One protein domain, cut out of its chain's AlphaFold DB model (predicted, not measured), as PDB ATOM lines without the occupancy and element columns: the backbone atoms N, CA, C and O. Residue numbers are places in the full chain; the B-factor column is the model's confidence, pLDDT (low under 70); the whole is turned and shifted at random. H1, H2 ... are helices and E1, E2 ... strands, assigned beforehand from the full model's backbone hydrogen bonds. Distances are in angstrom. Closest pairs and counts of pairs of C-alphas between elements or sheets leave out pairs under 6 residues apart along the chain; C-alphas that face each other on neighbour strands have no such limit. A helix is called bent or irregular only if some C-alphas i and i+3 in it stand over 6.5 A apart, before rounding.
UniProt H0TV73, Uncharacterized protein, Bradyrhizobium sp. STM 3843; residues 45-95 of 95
ATOM      1  N   THR A  45      -9.701 -22.666 -25.211       77.94
ATOM      2  CA  THR A  45      -9.711 -23.132 -26.606       77.94
ATOM      3  C   THR A  45      -9.439 -24.637 -26.679       77.94
ATOM      4  O   THR A  45      -8.749 -25.172 -25.805       77.94
ATOM      5  N   PRO A  46      -9.951 -25.348 -27.705       68.50
ATOM      6  CA  PRO A  46      -9.815 -26.805 -27.814       68.50
ATOM      7  C   PRO A  46      -8.363 -27.312 -27.704       68.50
ATOM      8  O   PRO A  46      -8.116 -28.358 -27.098       68.50
ATOM      9  N   MET A  47      -7.409 -26.516 -28.199       72.00
ATOM     10  CA  MET A  47      -5.961 -26.761 -28.229       72.00
ATOM     11  C   MET A  47      -5.209 -25.887 -27.203       72.00
ATOM     12  O   MET A  47      -4.346 -25.085 -27.551       72.00
ATOM     13  N   SER A  48      -5.554 -26.002 -25.918       80.81
ATOM     14  CA  SER A  48      -4.799 -25.367 -24.824       80.81
ATOM     15  C   SER A  48      -3.956 -26.381 -24.055       80.81
ATOM     16  O   SER A  48      -4.495 -27.385 -23.588       80.81
ATOM     17  N   TYR A  49      -2.670 -26.081 -23.831       81.75
ATOM     18  CA  TYR A  49      -1.770 -26.905 -23.008       81.75
ATOM     19  C   TYR A  49      -2.320 -27.156 -21.599       81.75
ATOM     20  O   TYR A  49      -2.311 -28.290 -21.125       81.75
ATOM     21  N   ALA A  50      -2.883 -26.128 -20.956       84.31
ATOM     22  CA  ALA A  50      -3.512 -26.273 -19.643       84.31
ATOM     23  C   ALA A  50      -4.722 -27.227 -19.688       84.31
ATOM     24  O   ALA A  50      -4.933 -28.029 -18.777       84.31
ATOM     25  N   GLY A  51      -5.509 -27.171 -20.767       86.06
ATOM     26  CA  GLY A  51      -6.646 -28.067 -20.983       86.06
ATOM     27  C   GLY A  51      -6.221 -29.514 -21.244       86.06
ATOM     28  O   GLY A  51      -6.831 -30.438 -20.704       86.06
ATOM     29  N   VAL A  52      -5.159 -29.718 -22.031       86.44
ATOM     30  CA  VAL A  52      -4.575 -31.042 -22.283       86.44
ATOM     31  C   VAL A  52      -4.038 -31.638 -20.987       86.44
ATOM     32  O   VAL A  52      -4.439 -32.745 -20.650       86.44
ATOM     33  N   ALA A  53      -3.242 -30.891 -20.216       87.00
ATOM     34  CA  ALA A  53      -2.697 -31.363 -18.943       87.00
ATOM     35  C   ALA A  53      -3.803 -31.861 -17.998       87.00
ATOM     36  O   ALA A  53      -3.771 -33.005 -17.553       87.00
ATOM     37  N   ARG A  54      -4.858 -31.059 -17.787       88.62
ATOM     38  CA  ARG A  54      -6.005 -31.447 -16.947       88.62
ATOM     39  C   ARG A  54      -6.716 -32.706 -17.459       88.62
ATOM     40  O   ARG A  54      -7.082 -33.564 -16.657       88.62
ATOM     41  N   ARG A  55      -6.930 -32.833 -18.778       90.19
ATOM     42  CA  ARG A  55      -7.568 -34.020 -19.382       90.19
ATOM     43  C   ARG A  55      -6.697 -35.263 -19.246       90.19
ATOM     44  O   ARG A  55      -7.225 -36.317 -18.907       90.19
ATOM     45  N   THR A  56      -5.393 -35.135 -19.468       90.62
ATOM     46  CA  THR A  56      -4.435 -36.228 -19.297       90.62
ATOM     47  C   THR A  56      -4.412 -36.696 -17.850       90.62
ATOM     48  O   THR A  56      -4.568 -37.889 -17.622       90.62
ATOM     49  N   THR A  57      -4.343 -35.787 -16.871       90.88
ATOM     50  CA  THR A  57      -4.403 -36.159 -15.450       90.88
ATOM     51  C   THR A  57      -5.716 -36.857 -15.108       90.88
ATOM     52  O   THR A  57      -5.686 -37.911 -14.487       90.88
ATOM     53  N   ARG A  58      -6.873 -36.344 -15.556       90.81
ATOM     54  CA  ARG A  58      -8.155 -37.034 -15.314       90.81
ATOM     55  C   ARG A  58      -8.175 -38.437 -15.912       90.81
ATOM     56  O   ARG A  58      -8.599 -39.363 -15.236       90.81
ATOM     57  N   ARG A  59      -7.715 -38.606 -17.154       91.62
ATOM     58  CA  ARG A  59      -7.641 -39.926 -17.800       91.62
ATOM     59  C   ARG A  59      -6.685 -40.853 -17.052       91.62
ATOM     60  O   ARG A  59      -7.057 -41.984 -16.773       91.62
ATOM     61  N   ALA A  60      -5.502 -40.373 -16.681       91.62
ATOM     62  CA  ALA A  60      -4.528 -41.148 -15.922       91.62
ATOM     63  C   ALA A  60      -5.079 -41.580 -14.557       91.62
ATOM     64  O   ALA A  60      -4.897 -42.724 -14.170       91.62
ATOM     65  N   VAL A  61      -5.809 -40.710 -13.855       91.69
ATOM     66  CA  VAL A  61      -6.421 -41.053 -12.564       91.69
ATOM     67  C   VAL A  61      -7.573 -42.044 -12.736       91.69
ATOM     68  O   VAL A  61      -7.615 -43.046 -12.034       91.69
ATOM     69  N   VAL A  62      -8.487 -41.809 -13.683       92.56
ATOM     70  CA  VAL A  62      -9.654 -42.684 -13.896       92.56
ATOM     71  C   VAL A  62      -9.225 -44.066 -14.392       92.56
ATOM     72  O   VAL A  62      -9.600 -45.076 -13.805       92.56
ATOM     73  N   TYR A  63      -8.414 -44.124 -15.449       90.88
ATOM     74  CA  TYR A  63      -7.995 -45.394 -16.043       90.88
ATOM     75  C   TYR A  63      -6.838 -46.046 -15.278       90.88
ATOM     76  O   TYR A  63      -6.833 -47.260 -15.098       90.88
ATOM     77  N   GLY A  64      -5.879 -45.262 -14.783       88.06
ATOM     78  CA  GLY A  64      -4.768 -45.776 -13.975       88.06
ATOM     79  C   GLY A  64      -5.216 -46.241 -12.591       88.06
ATOM     80  O   GLY A  64      -4.745 -47.274 -12.125       88.06
ATOM     81  N   GLY A  65      -6.179 -45.556 -11.964       83.81
ATOM     82  CA  GLY A  65      -6.797 -46.009 -10.716       83.81
ATOM     83  C   GLY A  65      -7.533 -47.339 -10.882       83.81
ATOM     84  O   GLY A  65      -7.367 -48.235 -10.059       83.81
ATOM     85  N   ALA A  66      -8.273 -47.514 -11.983       78.56
ATOM     86  CA  ALA A  66      -8.917 -48.788 -12.307       78.56
ATOM     87  C   ALA A  66      -7.897 -49.921 -12.532       78.56
ATOM     88  O   ALA A  66      -8.083 -51.022 -12.020       78.56
ATOM     89  N   ALA A  67      -6.793 -49.650 -13.237       80.31
ATOM     90  CA  ALA A  67      -5.719 -50.625 -13.435       80.31
ATOM     91  C   ALA A  67      -5.020 -51.003 -12.116       80.31
ATOM     92  O   ALA A  67      -4.769 -52.180 -11.868       80.31
ATOM     93  N   ALA A  68      -4.756 -50.027 -11.243       79.56
ATOM     94  CA  ALA A  68      -4.181 -50.269  -9.922       79.56
ATOM     95  C   ALA A  68      -5.125 -51.088  -9.027       79.56
ATOM     96  O   ALA A  68      -4.676 -52.010  -8.349       79.56
ATOM     97  N   ALA A  69      -6.430 -50.805  -9.062       78.38
ATOM     98  CA  ALA A  69      -7.436 -51.574  -8.333       78.38
ATOM     99  C   ALA A  69      -7.552 -53.016  -8.854       78.38
ATOM    100  O   ALA A  69      -7.618 -53.950  -8.059       78.38
ATOM    101  N   ALA A  70      -7.516 -53.215 -10.176       77.88
ATOM    102  CA  ALA A  70      -7.508 -54.547 -10.780       77.88
ATOM    103  C   ALA A  70      -6.251 -55.340 -10.394       77.88
ATOM    104  O   ALA A  70      -6.349 -56.509 -10.021       77.88
ATOM    105  N   ALA A  71      -5.081 -54.691 -10.413       73.75
ATOM    106  CA  ALA A  71      -3.844 -55.296  -9.943       73.75
ATOM    107  C   ALA A  71      -3.964 -55.690  -8.466       73.75
ATOM    108  O   ALA A  71      -3.752 -56.852  -8.151       73.75
ATOM    109  N   ALA A  72      -4.383 -54.770  -7.586       75.25
ATOM    110  CA  ALA A  72      -4.593 -55.022  -6.157       75.25
ATOM    111  C   ALA A  72      -5.546 -56.204  -5.897       75.25
ATOM    112  O   ALA A  72      -5.241 -57.072  -5.076       75.25
ATOM    113  N   GLY A  73      -6.656 -56.284  -6.637       75.75
ATOM    114  CA  GLY A  73      -7.593 -57.406  -6.574       75.75
ATOM    115  C   GLY A  73      -6.954 -58.745  -6.957       75.75
ATOM    116  O   GLY A  73      -7.225 -59.752  -6.310       75.75
ATOM    117  N   ALA A  74      -6.051 -58.765  -7.940       69.31
ATOM    118  CA  ALA A  74      -5.339 -59.983  -8.325       69.31
ATOM    119  C   ALA A  74      -4.418 -60.518  -7.208       69.31
ATOM    120  O   ALA A  74      -4.376 -61.729  -6.996       69.31
ATOM    121  N   TYR A  75      -3.735 -59.648  -6.447       64.88
ATOM    122  CA  TYR A  75      -2.948 -60.093  -5.281       64.88
ATOM    123  C   TYR A  75      -3.836 -60.601  -4.145       64.88
ATOM    124  O   TYR A  75      -3.489 -61.581  -3.494       64.88
ATOM    125  N   ALA A  76      -4.981 -59.953  -3.904       68.88
ATOM    126  CA  ALA A  76      -5.891 -60.347  -2.829       68.88
ATOM    127  C   ALA A  76      -6.444 -61.773  -3.015       68.88
ATOM    128  O   ALA A  76      -6.710 -62.461  -2.034       68.88
ATOM    129  N   VAL A  77      -6.592 -62.228  -4.264       70.44
ATOM    130  CA  VAL A  77      -7.132 -63.556  -4.605       70.44
ATOM    131  C   VAL A  77      -6.039 -64.640  -4.677       70.44
ATOM    132  O   VAL A  77      -6.359 -65.824  -4.698       70.44
ATOM    133  N   SER A  78      -4.749 -64.273  -4.668       69.06
ATOM    134  CA  SER A  78      -3.611 -65.212  -4.740       69.06
ATOM    135  C   SER A  78      -2.668 -65.067  -3.533       69.06
ATOM    136  O   SER A  78      -1.566 -64.524  -3.669       69.06
ATOM    137  N   PRO A  79      -3.071 -65.531  -2.334       69.88
ATOM    138  CA  PRO A  79      -2.235 -65.446  -1.139       69.88
ATOM    139  C   PRO A  79      -0.929 -66.235  -1.326       69.88
ATOM    140  O   PRO A  79      -0.950 -67.417  -1.653       69.88
ATOM    141  N   GLY A  80       0.212 -65.570  -1.119       78.00
ATOM    142  CA  GLY A  80       1.557 -66.140  -1.296       78.00
ATOM    143  C   GLY A  80       2.254 -65.744  -2.601       78.00
ATOM    144  O   GLY A  80       3.471 -65.865  -2.694       78.00
ATOM    145  N   CYS A  81       1.521 -65.189  -3.568       82.44
ATOM    146  CA  CYS A  81       2.089 -64.705  -4.819       82.44
ATOM    147  C   CYS A  81       2.320 -63.186  -4.766       82.44
ATOM    148  O   CYS A  81       1.445 -62.427  -4.345       82.44
ATOM    149  N   ARG A  82       3.481 -62.717  -5.234       83.50
ATOM    150  CA  ARG A  82       3.801 -61.283  -5.359       83.50
ATOM    151  C   ARG A  82       3.997 -60.912  -6.826       83.50
ATOM    152  O   ARG A  82       4.554 -61.697  -7.588       83.50
ATOM    153  N   GLN A  83       3.597 -59.713  -7.234       83.62
ATOM    154  CA  GLN A  83       4.037 -59.177  -8.524       83.62
ATOM    155  C   GLN A  83       5.472 -58.686  -8.391       83.62
ATOM    156  O   GLN A  83       5.828 -57.990  -7.437       83.62
ATOM    157  N   VAL A  84       6.278 -59.043  -9.376       84.94
ATOM    158  CA  VAL A  84       7.671 -58.637  -9.502       84.94
ATOM    159  C   VAL A  84       7.817 -57.921 -10.830       84.94
ATOM    160  O   VAL A  84       7.174 -58.283 -11.817       84.94
ATOM    161  N   THR A  85       8.639 -56.880 -10.846       90.94
ATOM    162  CA  THR A  85       8.997 -56.159 -12.066       90.94
ATOM    163  C   THR A  85      10.414 -56.556 -12.450       90.94
ATOM    164  O   THR A  85      11.314 -56.467 -11.614       90.94
ATOM    165  N   ASP A  86      10.620 -57.027 -13.681       91.19
ATOM    166  CA  ASP A  86      11.974 -57.272 -14.182       91.19
ATOM    167  C   ASP A  86      12.686 -55.963 -14.568       91.19
ATOM    168  O   ASP A  86      12.105 -54.875 -14.582       91.19
ATOM    169  N   ALA A  87      13.970 -56.078 -14.913       90.94
ATOM    170  CA  ALA A  87      14.781 -54.959 -15.390       90.94
ATOM    171  C   ALA A  87      14.261 -54.335 -16.703       90.94
ATOM    172  O   ALA A  87      14.661 -53.227 -17.051       90.94
ATOM    173  N   TYR A  88      13.372 -55.026 -17.422       91.81
ATOM    174  CA  TYR A  88      12.779 -54.588 -18.685       91.81
ATOM    175  C   TYR A  88      11.372 -53.993 -18.504       91.81
ATOM    176  O   TYR A  88      10.738 -53.603 -19.484       91.81
ATOM    177  N   GLY A  89      10.881 -53.886 -17.264       87.56
ATOM    178  CA  GLY A  89       9.579 -53.306 -16.941       87.56
ATOM    179  C   GLY A  89       8.389 -54.253 -17.117       87.56
ATOM    180  O   GLY A  89       7.243 -53.807 -17.040       87.56
ATOM    181  N   ARG A  90       8.613 -55.553 -17.344       88.19
ATOM    182  CA  ARG A  90       7.535 -56.544 -17.400       88.19
ATOM    183  C   ARG A  90       7.088 -56.887 -15.983       88.19
ATOM    184  O   ARG A  90       7.898 -57.262 -15.138       88.19
ATOM    185  N   VAL A  91       5.782 -56.797 -15.744       85.69
ATOM    186  CA  VAL A  91       5.158 -57.215 -14.484       85.69
ATOM    187  C   VAL A  91       4.698 -58.665 -14.629       85.69
ATOM    188  O   VAL A  91       3.946 -58.982 -15.554       85.69
ATOM    189  N   TYR A  92       5.167 -59.550 -13.753       83.88
ATOM    190  CA  TYR A  92       4.744 -60.949 -13.707       83.88
ATOM    191  C   TYR A  92       4.461 -61.390 -12.271       83.88
ATOM    192  O   TYR A  92       5.109 -60.949 -11.317       83.88
ATOM    193  N   THR A  93       3.487 -62.285 -12.125       84.88
ATOM    194  CA  THR A  93       3.141 -62.881 -10.836       84.88
ATOM    195  C   THR A  93       4.148 -63.982 -10.507       84.88
ATOM    196  O   THR A  93       4.284 -64.933 -11.273       84.88
ATOM    197  N   GLN A  94       4.838 -63.870  -9.372       82.81
ATOM    198  CA  GLN A  94       5.696 -64.920  -8.830       82.81
ATOM    199  C   GLN A  94       5.051 -65.508  -7.572       82.81
ATOM    200  O   GLN A  94       4.926 -64.820  -6.556       82.81
ATOM    201  N   CYS A  95       4.664 -66.772  -7.685       86.19
ATOM    202  CA  CYS A  95       4.484 -67.718  -6.594       86.19
ATOM    203  C   CYS A  95       5.724 -68.643  -6.630       86.19
ATOM    204  O   CYS A  95       6.169 -69.065  -5.553       86.19
TER     205      CYS A  95
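AT A GLANCE: This is residues 45 to 95 of the 95 residues of an uncharacterized protein of Bradyrhizobium sp. STM 3843 (UniProt H0TV73). A small two-stranded hairpin, E1 and E2, forms a head at one end of a single long helix, H1, which runs out from it as a nearly straight arm. After H1 the chain turns back, and the loop of the hairpin, residues 86 to 90, points away from the helix; residues 45 to 70, of which 49 to 70 belong to H1, stick out with nothing packed on them. The printed part has 51 residues, with one named helix and two named strands in the order H1, E1, E2; the sheet has the order E1 - E2 and is antiparallel, and the class is mixed, helices and strands. The whole is extended, with a radius of gyration of the C-alphas of 16.2 A, and the C-alphas span 51 by 25 by 9 A, the arm H1 making most of the length.

HOW THE PARTS SIT: The sheet consists of E1, residues 82 to 85, and E2, residues 91 to 94, a hairpin of antiparallel neighbour strands whose N-to-C directions stand at 142 degrees. The C-alphas of Gln 83 and Thr 93 face each other at 4.5 A. N 82 and O 94 are within hydrogen-bond range at 2.9 A, and so are N 94 and O 82 at 2.8 A. H1, residues 49 to 77, has 2 pairs of C-alphas within 8 A of E1, and the closest are those of Tyr 75 and Arg 82, 6.9 A apart. The centres of H1 and E1 are 19.3 A apart. H1 and E2 are apart. Residues 45 to 70 stand free. Within H1, every O i to N i+4 pair is within hydrogen-bond range.

IN THESE COORDINATES: E1 begins at C-alpha 82, at (3.801, -61.283, -5.359), and runs from Arg 82 to Thr 85. E2 runs from Val 91 to Gln 94 and ends at C-alpha 94, at (5.696, -64.920, -8.830). H1 runs from Tyr 49, C-alpha at (-1.770, -26.905, -23.008), to Val 77, C-alpha at (-7.132, -63.556, -4.605), and its first and last C-alphas are 41.4 A apart. From first to last C-alpha E1 measures 9.9 A and E2 9.6 A. H1 is not bent.

THE WHOLE: The two C-alphas farthest apart are those of Thr 45 and Gly 80, at 51.2 A, and the first and last printed C-alphas, those of Thr 45 and Cys 95, are 50.9 A apart. The printed part has no cut, and Cys 95 is the chain's last residue. The links from H1 to E1, with 4 residues, and from E1 to E2, with 5 residues, are tight. The mean pLDDT of the printed part is 82.6, and residue 46, residues 74 to 76 and residues 78 to 79 are under 70.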